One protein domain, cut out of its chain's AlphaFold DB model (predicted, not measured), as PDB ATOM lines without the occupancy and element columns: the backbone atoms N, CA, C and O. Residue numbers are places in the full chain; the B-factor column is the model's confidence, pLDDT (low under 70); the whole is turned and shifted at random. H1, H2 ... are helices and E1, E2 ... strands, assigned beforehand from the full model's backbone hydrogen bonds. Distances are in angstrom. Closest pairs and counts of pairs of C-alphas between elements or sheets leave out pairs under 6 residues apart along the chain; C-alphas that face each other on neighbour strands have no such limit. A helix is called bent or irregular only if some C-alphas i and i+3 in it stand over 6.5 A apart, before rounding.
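What this domain is: This is residues 6 to 87 of the 98 residues of an uncharacterized protein of Batrachochytrium dendrobatidis (strain JAM81 / FGSC 10211) (UniProt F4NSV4). Picture a strongly bent two-stranded hairpin, E1 and E2, with one long helix, H2, that begins beside the hairpin's turn end and then sticks out with residues 69 to 87 as an arm, which makes much of the length. From the hairpin's other end a long loop swings away and comes back through the short helix H1, and residues 32 to 49 stand free of the rest. The printed part has 82 residues, with two named strands and two named helices in the order E1, E2, H1, H2; the sheet's order is E1 - E2, antiparallel, and the class is mixed, helices and strands. The whole is only just loose, close to extended, with a radius of gyration of the C-alphas of 17.5 A, and elongated, spanning 51 by 32 by 23 A.

How they stand to each other: Start at the first printed residue with E1, residues 6 to 16, which bends by 82 degrees at residue 9. A tight link leads to E2, residues 19 to 30, which bends by 94 degrees at residue 27. The two are a hairpin, antiparallel at 154 degrees between their directions; N 12 and O 23 are 2.9 A apart and N 21 and O 14 3.0 A, both within hydrogen-bond range. Next look at H1, residues 43 to 50, which is apart from E1. Beyond it, residues 54 to 55 pair with residues 19 to 20 of E2, parallel. H2, residues 58 to 84, is apart from H1. Its closest C-alphas to E2 are those of Ser 21 and Ala 58, 5.4 A apart. Its closest to E1 are those of Ile 16 and Thr 61, 6.6 A apart. In H1 and H2 every O i to N i+4 pair is within hydrogen-bond range.

Where its parts are: Find C-alpha 6 at (-45.023, -49.769, -10.978); from there E1 covers 26.6 A to C-alpha 16. E2 runs 26.2 A from C-alpha 19 to C-alpha 30. H1, from Pro 43 to Leu 50, is 10.5 A long. Find C-alpha 58 at (-25.894, -40.088, -0.937); from there H2 runs 37.7 A to C-alpha 84 at (-29.803, -65.652, 26.537).

The domain as a whole: The two C-alphas farthest apart are those of Glu 44 and Ser 85, 52.0 A. Without the stretches that stand free, the body has 45 residues and spans 30 by 25 by 16 A. The link from E2 to H1, with 12 residues, is long, and the link from H1 to H2, with 7, is short. The printed part has no cut. The mean pLDDT of the printed part is 93.3, and no printed residue is under 70.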
ATOM      1  N   VAL A   6     -45.978 -50.262  -9.987       95.94
ATOM      2  CA  VAL A   6     -45.023 -49.769 -10.978       95.94
ATOM      3  C   VAL A   6     -44.893 -48.270 -10.755       95.94
ATOM      4  O   VAL A   6     -45.883 -47.549 -10.854       95.94
ATOM      5  N   LEU A   7     -43.690 -47.819 -10.418       96.62
ATOM      6  CA  LEU A   7     -43.367 -46.414 -10.189       96.62
ATOM      7  C   LEU A   7     -42.529 -45.890 -11.356       96.62
ATOM      8  O   LEU A   7     -41.667 -46.602 -11.875       96.62
ATOM      9  N   GLN A   8     -42.779 -44.648 -11.754       97.06
ATOM     10  CA  GLN A   8     -41.988 -43.905 -12.734       97.06
ATOM     11  C   GLN A   8     -41.385 -42.676 -12.055       97.06
ATOM     12  O   GLN A   8     -41.905 -42.223 -11.039       97.06
ATOM     13  N   ASP A   9     -40.266 -42.182 -12.592       96.88
ATOM     14  CA  ASP A   9     -39.512 -41.054 -12.024       96.88
ATOM     15  C   ASP A   9     -39.212 -41.199 -10.525       96.88
ATOM     16  O   ASP A   9     -39.237 -40.248  -9.746       96.88
ATOM     17  N   THR A  10     -38.905 -42.432 -10.125       97.19
ATOM     18  CA  THR A  10     -38.720 -42.808  -8.727       97.19
ATOM     19  C   THR A  10     -37.481 -42.128  -8.157       97.19
ATOM     20  O   THR A  10     -36.398 -42.179  -8.750       97.19
ATOM     21  N   VAL A  11     -37.627 -41.552  -6.967       96.12
ATOM     22  CA  VAL A  11     -36.527 -41.031  -6.156       96.12
ATOM     23  C   VAL A  11     -36.488 -41.807  -4.850       96.12
ATOM     24  O   VAL A  11     -37.484 -41.901  -4.138       96.12
ATOM     25  N   GLU A  12     -35.325 -42.361  -4.532       95.69
ATOM     26  CA  GLU A  12     -35.044 -42.905  -3.208       95.69
ATOM     27  C   GLU A  12     -34.525 -41.773  -2.321       95.69
ATOM     28  O   GLU A  12     -33.534 -41.123  -2.664       95.69
ATOM     29  N   ARG A  13     -35.196 -41.541  -1.189       95.44
ATOM     30  CA  ARG A  13     -34.820 -40.523  -0.209       95.44
ATOM     31  C   ARG A  13     -34.439 -41.173   1.115       95.44
ATOM     32  O   ARG A  13     -35.248 -41.872   1.719       95.44
ATOM     33  N   THR A  14     -33.236 -40.879   1.591       94.94
ATOM     34  CA  THR A  14     -32.736 -41.348   2.892       94.94
ATOM     35  C   THR A  14     -32.723 -40.196   3.880       94.94
ATOM     36  O   THR A  14     -32.137 -39.158   3.579       94.94
ATOM     37  N   PHE A  15     -33.309 -40.391   5.062       94.38
ATOM     38  CA  PHE A  15     -33.289 -39.438   6.174       94.38
ATOM     39  C   PHE A  15     -32.413 -39.968   7.311       94.38
ATOM     40  O   PHE A  15     -32.574 -41.113   7.726       94.38
ATOM     41  N   ILE A  16     -31.499 -39.144   7.830       93.25
ATOM     42  CA  ILE A  16     -30.648 -39.504   8.971       93.25
ATOM     43  C   ILE A  16     -30.117 -38.261   9.690       93.25
ATOM     44  O   ILE A  16     -29.614 -37.344   9.043       93.25
ATOM     45  N   ASP A  17     -30.214 -38.222  11.020       91.12
ATOM     46  CA  ASP A  17     -29.649 -37.165  11.882       91.12
ATOM     47  C   ASP A  17     -29.908 -35.724  11.393       91.12
ATOM     48  O   ASP A  17     -28.986 -34.918  11.264       91.12
ATOM     49  N   GLY A  18     -31.159 -35.397  11.046       94.38
ATOM     50  CA  GLY A  18     -31.529 -34.062  10.545       94.38
ATOM     51  C   GLY A  18     -31.024 -33.746   9.128       94.38
ATOM     52  O   GLY A  18     -31.106 -32.605   8.675       94.38
ATOM     53  N   THR A  19     -30.497 -34.744   8.420       95.62
ATOM     54  CA  THR A  19     -30.029 -34.639   7.036       95.62
ATOM     55  C   THR A  19     -30.822 -35.553   6.112       95.62
ATOM     56  O   THR A  19     -31.367 -36.564   6.559       95.62
ATOM     57  N   TYR A  20     -30.889 -35.214   4.826       96.69
ATOM     58  CA  TYR A  20     -31.511 -36.068   3.814       96.69
ATOM     59  C   TYR A  20     -30.709 -36.099   2.513       96.69
ATOM     60  O   TYR A  20     -29.977 -35.160   2.205       96.69
ATOM     61  N   SER A  21     -30.855 -37.164   1.729       97.31
ATOM     62  CA  SER A  21     -30.267 -37.278   0.389       97.31
ATOM     63  C   SER A  21     -31.240 -37.930  -0.580       97.31
ATOM     64  O   SER A  21     -31.905 -38.891  -0.196       97.31
ATOM     65  N   ASP A  22     -31.218 -37.482  -1.833       96.75
ATOM     66  CA  ASP A  22     -32.050 -38.013  -2.915       96.75
ATOM     67  C   ASP A  22     -31.186 -38.740  -3.953       96.75
ATOM     68  O   ASP A  22     -30.142 -38.227  -4.370       96.75
ATOM     69  N   VAL A  23     -31.640 -39.910  -4.404       96.50
ATOM     70  CA  VAL A  23     -31.039 -40.682  -5.501       96.50
ATOM     71  C   VAL A  23     -32.112 -40.996  -6.534       96.50
ATOM     72  O   VAL A  23     -33.112 -41.640  -6.222       96.50
ATOM     73  N   TYR A  24     -31.907 -40.569  -7.782       97.19
ATOM     74  CA  TYR A  24     -32.819 -40.912  -8.874       97.19
ATOM     75  C   TYR A  24     -32.687 -42.391  -9.249       97.19
ATOM     76  O   TYR A  24     -31.582 -42.924  -9.384       97.19
ATOM     77  N   ARG A  25     -33.833 -43.050  -9.413       95.75
ATOM     78  CA  ARG A  25     -33.960 -44.495  -9.613       95.75
ATOM     79  C   ARG A  25     -34.737 -44.874 -10.875       95.75
ATOM     80  O   ARG A  25     -34.637 -46.017 -11.310       95.75
ATOM     81  N   GLY A  26     -35.455 -43.937 -11.498       96.31
ATOM     82  CA  GLY A  26     -36.187 -44.185 -12.741       96.31
ATOM     83  C   GLY A  26     -37.422 -45.063 -12.526       96.31
ATOM     84  O   GLY A  26     -38.294 -44.720 -11.728       96.31
ATOM     85  N   VAL A  27     -37.521 -46.180 -13.250       97.12
ATOM     86  CA  VAL A  27     -38.699 -47.064 -13.218       97.12
ATOM     87  C   VAL A  27     -38.479 -48.232 -12.259       97.12
ATOM     88  O   VAL A  27     -37.480 -48.938 -12.366       97.12
ATOM     89  N   PHE A  28     -39.432 -48.463 -11.354       96.50
ATOM     90  CA  PHE A  28     -39.402 -49.555 -10.376       96.50
ATOM     91  C   PHE A  28     -40.653 -50.426 -10.479       96.50
ATOM     92  O   PHE A  28     -41.761 -49.909 -10.564       96.50
ATOM     93  N   ALA A  29     -40.475 -51.746 -10.415       95.19
ATOM     94  CA  ALA A  29     -41.557 -52.705 -10.210       95.19
ATOM     95  C   ALA A  29     -41.404 -53.316  -8.810       95.19
ATOM     96  O   ALA A  29     -40.425 -54.010  -8.537       95.19
ATOM     97  N   ILE A  30     -42.348 -53.030  -7.914       94.88
ATOM     98  CA  ILE A  30     -42.303 -53.420  -6.502       94.88
ATOM     99  C   ILE A  30     -43.377 -54.473  -6.244       94.88
ATOM    100  O   ILE A  30     -44.552 -54.273  -6.557       94.88
ATOM    101  N   ARG A  31     -42.974 -55.602  -5.656       94.69
ATOM    102  CA  ARG A  31     -43.908 -56.651  -5.237       94.69
ATOM    103  C   ARG A  31     -44.618 -56.242  -3.945       94.69
ATOM    104  O   ARG A  31     -43.989 -55.708  -3.036       94.69
ATOM    105  N   GLY A  32     -45.918 -56.497  -3.868       92.94
ATOM    106  CA  GLY A  32     -46.795 -55.949  -2.838       92.94
ATOM    107  C   GLY A  32     -46.477 -56.401  -1.417       92.94
ATOM    108  O   GLY A  32     -46.743 -55.647  -0.493       92.94
ATOM    109  N   GLU A  33     -45.877 -57.577  -1.214       92.38
ATOM    110  CA  GLU A  33     -45.449 -57.988   0.132       92.38
ATOM    111  C   GLU A  33     -44.243 -57.205   0.666       92.38
ATOM    112  O   GLU A  33     -43.982 -57.249   1.861       92.38
ATOM    113  N   ASN A  34     -43.531 -56.475  -0.197       90.38
ATOM    114  CA  ASN A  34     -42.430 -55.602   0.210       90.38
ATOM    115  C   ASN A  34     -42.902 -54.160   0.477       90.38
ATOM    116  O   ASN A  34     -42.077 -53.295   0.768       90.38
ATOM    117  N   VAL A  35     -44.204 -53.876   0.345       91.94
ATOM    118  CA  VAL A  35     -44.782 -52.549   0.582       91.94
ATOM    119  C   VAL A  35     -45.305 -52.471   2.013       91.94
ATOM    120  O   VAL A  35     -46.209 -53.211   2.387       91.94
ATOM    121  N   VAL A  36     -44.767 -51.534   2.795       92.94
ATOM    122  CA  VAL A  36     -45.230 -51.257   4.169       92.94
ATOM    123  C   VAL A  36     -46.419 -50.304   4.167       92.94
ATOM    124  O   VAL A  36     -47.458 -50.576   4.759       92.94
ATOM    125  N   LEU A  37     -46.250 -49.166   3.496       93.19
ATOM    126  CA  LEU A  37     -47.221 -48.089   3.396       93.19
ATOM    127  C   LEU A  37     -47.054 -47.418   2.033       93.19
ATOM    128  O   LEU A  37     -45.945 -47.325   1.509       93.19
ATOM    129  N   LEU A  38     -48.158 -46.926   1.483       93.25
ATOM    130  CA  LEU A  38     -48.169 -46.046   0.323       93.25
ATOM    131  C   LEU A  38     -49.220 -44.954   0.537       93.25
ATOM    132  O   LEU A  38     -50.234 -45.189   1.196       93.25
ATOM    133  N   GLY A  39     -48.984 -43.776  -0.028       92.75
ATOM    134  CA  GLY A  39     -49.907 -42.650   0.046       92.75
ATOM    135  C   GLY A  39     -49.508 -41.545  -0.922       92.75
ATOM    136  O   GLY A  39     -48.363 -41.488  -1.370       92.75
ATOM    137  N   GLU A  40     -50.467 -40.690  -1.258       95.06
ATOM    138  CA  GLU A  40     -50.209 -39.494  -2.059       95.06
ATOM    139  C   GLU A  40     -49.409 -38.463  -1.252       95.06
ATOM    140  O   GLU A  40     -49.548 -38.363  -0.030       95.06
ATOM    141  N   ILE A  41     -48.564 -37.696  -1.946       92.31
ATOM    142  CA  ILE A  41     -47.734 -36.645  -1.350       92.31
ATOM    143  C   ILE A  41     -48.345 -35.285  -1.674       92.31
ATOM    144  O   ILE A  41     -48.685 -35.004  -2.821       92.31
ATOM    145  N   ASP A  42     -48.427 -34.432  -0.657       96.81
ATOM    146  CA  ASP A  42     -48.727 -33.009  -0.793       96.81
ATOM    147  C   ASP A  42     -47.401 -32.241  -0.990       96.81
ATOM    148  O   ASP A  42     -46.586 -32.204  -0.057       96.81
ATOM    149  N   PRO A  43     -47.144 -31.652  -2.176       94.94
ATOM    150  CA  PRO A  43     -45.848 -31.053  -2.492       94.94
ATOM    151  C   PRO A  43     -45.459 -29.887  -1.579       94.94
ATOM    152  O   PRO A  43     -44.278 -29.708  -1.284       94.94
ATOM    153  N   GLU A  44     -46.432 -29.094  -1.124       97.44
ATOM    154  CA  GLU A  44     -46.165 -27.924  -0.280       97.44
ATOM    155  C   GLU A  44     -45.725 -28.360   1.118       97.44
ATOM    156  O   GLU A  44     -44.741 -27.849   1.659       97.44
ATOM    157  N   LYS A  45     -46.404 -29.367   1.677       96.25
ATOM    158  CA  LYS A  45     -46.055 -29.927   2.988       96.25
ATOM    159  C   LYS A  45     -44.722 -30.665   2.967       96.25
ATOM    160  O   LYS A  45     -43.957 -30.532   3.922       96.25
ATOM    161  N   ASP A  46     -44.428 -31.417   1.903       94.88
ATOM    162  CA  ASP A  46     -43.126 -32.082   1.758       94.88
ATOM    163  C   ASP A  46     -42.001 -31.041   1.690       94.88
ATOM    164  O   ASP A  46     -41.023 -31.137   2.430       94.88
ATOM    165  N   ALA A  47     -42.174 -29.980   0.896       95.56
ATOM    166  CA  ALA A  47     -41.195 -28.900   0.802       95.56
ATOM    167  C   ALA A  47     -40.954 -28.199   2.152       95.56
ATOM    168  O   ALA A  47     -39.801 -27.965   2.523       95.56
ATOM    169  N   GLU A  48     -42.009 -27.902   2.920       97.50
ATOM    170  CA  GLU A  48     -41.879 -27.298   4.252       97.50
ATOM    171  C   GLU A  48     -41.149 -28.223   5.242       97.50
ATOM    172  O   GLU A  48     -40.340 -27.767   6.057       97.50
ATOM    173  N   ALA A  49     -41.406 -29.534   5.172       95.62
ATOM    174  CA  ALA A  49     -40.720 -30.522   5.996       95.62
ATOM    175  C   ALA A  49     -39.229 -30.622   5.635       95.62
ATOM    176  O   ALA A  49     -38.378 -30.603   6.528       95.62
ATOM    177  N   LEU A  50     -38.900 -30.661   4.341       96.25
ATOM    178  CA  LEU A  50     -37.518 -30.719   3.859       96.25
ATOM    179  C   LEU A  50     -36.721 -29.452   4.165       96.25
ATOM    180  O   LEU A  50     -35.524 -29.546   4.423       96.25
ATOM    181  N   ALA A  51     -37.360 -28.281   4.183       96.44
ATOM    182  CA  ALA A  51     -36.701 -27.015   4.507       96.44
ATOM    183  C   ALA A  51     -36.103 -26.987   5.928       96.44
ATOM    184  O   ALA A  51     -35.219 -26.182   6.216       96.44
ATOM    185  N   LYS A  52     -36.567 -27.878   6.816       96.94
ATOM    186  CA  LYS A  52     -36.068 -28.041   8.191       96.94
ATOM    187  C   LYS A  52     -34.864 -28.993   8.275       96.94
ATOM    188  O   LYS A  52     -34.343 -29.207   9.367       96.94
ATOM    189  N   LEU A  53     -34.437 -29.577   7.153       97.12
ATOM    190  CA  LEU A  53     -33.377 -30.582   7.068       97.12
ATOM    191  C   LEU A  53     -32.222 -30.102   6.182       97.12
ATOM    192  O   LEU A  53     -32.404 -29.341   5.234       97.12
ATOM    193  N   THR A  54     -31.020 -30.615   6.441       97.00
ATOM    194  CA  THR A  54     -29.850 -30.322   5.601       97.00
ATOM    195  C   THR A  54     -29.722 -31.350   4.482       97.00
ATOM    196  O   THR A  54     -29.592 -32.550   4.740       97.00
ATOM    197  N   LYS A  55     -29.701 -30.890   3.228       96.62
ATOM    198  CA  LYS A  55     -29.431 -31.762   2.080       96.62
ATOM    199  C   LYS A  55     -27.964 -32.203   2.075       96.62
ATOM    200  O   LYS A  55     -27.064 -31.369   2.125       96.62
ATOM    201  N   ALA A  56     -27.743 -33.507   1.985       95.94
ATOM    202  CA  ALA A  56     -26.441 -34.158   1.940       95.94
ATOM    203  C   ALA A  56     -26.300 -35.007   0.667       95.94
ATOM    204  O   ALA A  56     -27.266 -35.270  -0.059       95.94
ATOM    205  N   THR A  57     -25.081 -35.456   0.388       95.81
ATOM    206  CA  THR A  57     -24.819 -36.430  -0.673       95.81
ATOM    207  C   THR A  57     -25.246 -37.832  -0.239       95.81
ATOM    208  O   THR A  57     -25.230 -38.174   0.944       95.81
ATOM    209  N   ALA A  58     -25.566 -38.690  -1.211       93.19
ATOM    210  CA  ALA A  58     -25.894 -40.088  -0.937       93.19
ATOM    211  C   ALA A  58     -24.746 -40.839  -0.231       93.19
ATOM    212  O   ALA A  58     -24.983 -41.720   0.584       93.19
ATOM    213  N   SER A  59     -23.489 -40.478  -0.513       93.31
ATOM    214  CA  SER A  59     -22.328 -41.085   0.150       93.31
ATOM    215  C   SER A  59     -22.301 -40.771   1.651       93.31
ATOM    216  O   SER A  59     -22.068 -41.658   2.472       93.31
ATOM    217  N   GLU A  60     -22.597 -39.522   2.021       91.75
ATOM    218  CA  GLU A  60     -22.618 -39.079   3.419       91.75
ATOM    219  C   GLU A  60     -23.740 -39.753   4.214       91.75
ATOM    220  O   GLU A  60     -23.497 -40.262   5.310       91.75
ATOM    221  N   THR A  61     -24.955 -39.805   3.665       91.19
ATOM    222  CA  THR A  61     -26.096 -40.447   4.339       91.19
ATOM    223  C   THR A  61     -25.905 -41.956   4.464       91.19
ATOM    224  O   THR A  61     -26.154 -42.507   5.535       91.19
ATOM    225  N   VAL A  62     -25.365 -42.624   3.439       89.19
ATOM    226  CA  VAL A  62     -25.007 -44.052   3.499       89.19
ATOM    227  C   VAL A  62     -23.933 -44.312   4.555       89.19
ATOM    228  O   VAL A  62     -24.023 -45.301   5.286       89.19
ATOM    229  N   GLY A  63     -22.928 -43.440   4.662       89.38
ATOM    230  CA  GLY A  63     -21.895 -43.532   5.694       89.38
ATOM    231  C   GLY A  63     -22.481 -43.463   7.105       89.38
ATOM    232  O   GLY A  63     -22.204 -44.338   7.929       89.38
ATOM    233  N   LYS A  64     -23.344 -42.472   7.364       89.12
ATOM    234  CA  LYS A  64     -24.051 -42.330   8.648       89.12
ATOM    235  C   LYS A  64     -24.940 -43.539   8.946       89.12
ATOM    236  O   LYS A  64     -24.881 -44.080  10.048       89.12
ATOM    237  N   PHE A  65     -25.696 -44.016   7.955       87.81
ATOM    238  CA  PHE A  65     -26.624 -45.136   8.124       87.81
ATOM    239  C   PHE A  65     -25.892 -46.431   8.473       87.81
ATOM    240  O   PHE A  65     -26.279 -47.135   9.404       87.81
ATOM    241  N   LYS A  66     -24.785 -46.724   7.777       89.00
ATOM    242  CA  LYS A  66     -23.929 -47.877   8.093       89.00
ATOM    243  C   LYS A  66     -23.395 -47.806   9.518       89.00
ATOM    244  O   LYS A  66     -23.466 -48.794  10.241       89.00
ATOM    245  N   HIS A  67     -22.914 -46.636   9.934       88.81
ATOM    246  CA  HIS A  67     -22.409 -46.444  11.289       88.81
ATOM    247  C   HIS A  67     -23.498 -46.675  12.352       88.81
ATOM    248  O   HIS A  67     -23.255 -47.356  13.351       88.81
ATOM    249  N   GLU A  68     -24.710 -46.159  12.136       87.44
ATOM    250  CA  GLU A  68     -25.838 -46.361  13.052       87.44
ATOM    251  C   GLU A  68     -26.281 -47.831  13.112       87.44
ATOM    252  O   GLU A  68     -26.477 -48.372  14.206       87.44
ATOM    253  N   GLN A  69     -26.384 -48.500  11.961       86.75
ATOM    254  CA  GLN A  69     -26.714 -49.925  11.872       86.75
ATOM    255  C   GLN A  69     -25.679 -50.790  12.594       86.75
ATOM    256  O   GLN A  69     -26.043 -51.644  13.403       86.75
ATOM    257  N   ASP A  70     -24.388 -50.527  12.386       90.25
ATOM    258  CA  ASP A  70     -23.310 -51.246  13.065       90.25
ATOM    259  C   ASP A  70     -23.356 -51.035  14.581       90.25
ATOM    260  O   ASP A  70     -23.160 -51.977  15.358       90.25
ATOM    261  N   PHE A  71     -23.652 -49.811  15.029       89.06
ATOM    262  CA  PHE A  71     -23.795 -49.508  16.448       89.06
ATOM    263  C   PHE A  71     -25.001 -50.229  17.066       89.06
ATOM    264  O   PHE A  71     -24.864 -50.874  18.114       89.06
ATOM    265  N   LYS A  72     -26.168 -50.177  16.407       87.62
ATOM    266  CA  LYS A  72     -27.390 -50.876  16.833       87.62
ATOM    267  C   LYS A  72     -27.175 -52.383  16.876       87.62
ATOM    268  O   LYS A  72     -27.493 -52.996  17.894       87.62
ATOM    269  N   LYS A  73     -26.556 -52.962  15.845       88.06
ATOM    270  CA  LYS A  73     -26.224 -54.389  15.776       88.06
ATOM    271  C   LYS A  73     -25.313 -54.811  16.925       88.06
ATOM    272  O   LYS A  73     -25.663 -55.707  17.681       88.06
ATOM    273  N   ARG A  74     -24.204 -54.100  17.156       90.31
ATOM    274  CA  ARG A  74     -23.284 -54.402  18.273       90.31
ATOM    275  C   ARG A  74     -23.962 -54.310  19.637       90.31
ATOM    276  O   ARG A  74     -23.647 -55.089  20.538       90.31
ATOM    277  N   ARG A  75     -24.849 -53.329  19.827       89.62
ATOM    278  CA  ARG A  75     -25.605 -53.169  21.075       89.62
ATOM    279  C   ARG A  75     -26.610 -54.303  21.252       89.62
ATOM    280  O   ARG A  75     -26.678 -54.865  22.341       89.62
ATOM    281  N   LYS A  76     -27.332 -54.647  20.189       87.00
ATOM    282  CA  LYS A  76     -28.275 -55.761  20.138       87.00
ATOM    283  C   LYS A  76     -27.584 -57.086  20.463       87.00
ATOM    284  O   LYS A  76     -27.973 -57.722  21.429       87.00
ATOM    285  N   ASP A  77     -26.467 -57.405  19.809       88.69
ATOM    286  CA  ASP A  77     -25.695 -58.631  20.065       88.69
ATOM    287  C   ASP A  77     -25.262 -58.763  21.537       88.69
ATOM    288  O   ASP A  77     -25.221 -59.859  22.100       88.69
ATOM    289  N   LYS A  78     -24.918 -57.643  22.191       90.81
ATOM    290  CA  LYS A  78     -24.594 -57.627  23.626       90.81
ATOM    291  C   LYS A  78     -25.826 -57.900  24.487       90.81
ATOM    292  O   LYS A  78     -25.731 -58.682  25.429       90.81
ATOM    293  N   VAL A  79     -26.948 -57.249  24.186       89.38
ATOM    294  CA  VAL A  79     -28.213 -57.432  24.912       89.38
ATOM    295  C   VAL A  79     -28.714 -58.867  24.754       89.38
ATOM    296  O   VAL A  79     -29.014 -59.506  25.759       89.38
ATOM    297  N   ASP A  80     -28.691 -59.409  23.540       88.00
ATOM    298  CA  ASP A  80     -29.137 -60.768  23.235       88.00
ATOM    299  C   ASP A  80     -28.302 -61.810  23.990       88.00
ATOM    300  O   ASP A  80     -28.856 -62.732  24.581       88.00
ATOM    301  N   LYS A  81     -26.976 -61.623  24.096       89.94
ATOM    302  CA  LYS A  81     -26.113 -62.486  24.929       89.94
ATOM    303  C   LYS A  81     -26.478 -62.448  26.415       89.94
ATOM    304  O   LYS A  81     -26.447 -63.486  27.074       89.94
ATOM    305  N   ILE A  82     -26.800 -61.269  26.951       91.94
ATOM    306  CA  ILE A  82     -27.192 -61.104  28.362       91.94
ATOM    307  C   ILE A  82     -28.568 -61.726  28.623       91.94
ATOM    308  O   ILE A  82     -28.805 -62.285  29.690       91.94
ATOM    309  N   LEU A  83     -29.490 -61.613  27.674       89.94
ATOM    310  CA  LEU A  83     -30.828 -62.182  27.796       89.94
ATOM    311  C   LEU A  83     -30.806 -63.703  27.651       89.94
ATOM    312  O   LEU A  83     -31.419 -64.394  28.466       89.94
ATOM    313  N   ALA A  84     -30.012 -64.221  26.714       90.25
ATOM    314  CA  ALA A  84     -29.803 -65.652  26.537       90.25
ATOM    315  C   ALA A  84     -29.210 -66.303  27.796       90.25
ATOM    316  O   ALA A  84     -29.688 -67.355  28.217       90.25
ATOM    317  N   SER A  85     -28.239 -65.661  28.463       92.38
ATOM    318  CA  SER A  85     -27.680 -66.186  29.722       92.38
ATOM    319  C   SER A  85     -28.684 -66.207  30.881       92.38
ATOM    320  O   SER A  85     -28.478 -66.921  31.860       92.38
ATOM    321  N   LYS A  86     -29.790 -65.465  30.759       93.31
ATOM    322  CA  LYS A  86     -30.917 -65.454  31.699       93.31
ATOM    323  C   LYS A  86     -32.098 -66.326  31.247       93.31
ATOM    324  O   LYS A  86     -33.126 -66.316  31.914       93.31
ATOM    325  N   GLY A  87     -31.963 -67.070  30.145       90.06
ATOM    326  CA  GLY A  87     -32.995 -67.974  29.627       90.06
ATOM    327  C   GLY A  87     -34.062 -67.315  28.744       90.06
ATOM    328  O   GLY A  87     -35.065 -67.955  28.439       90.06
TER     329      GLY A  87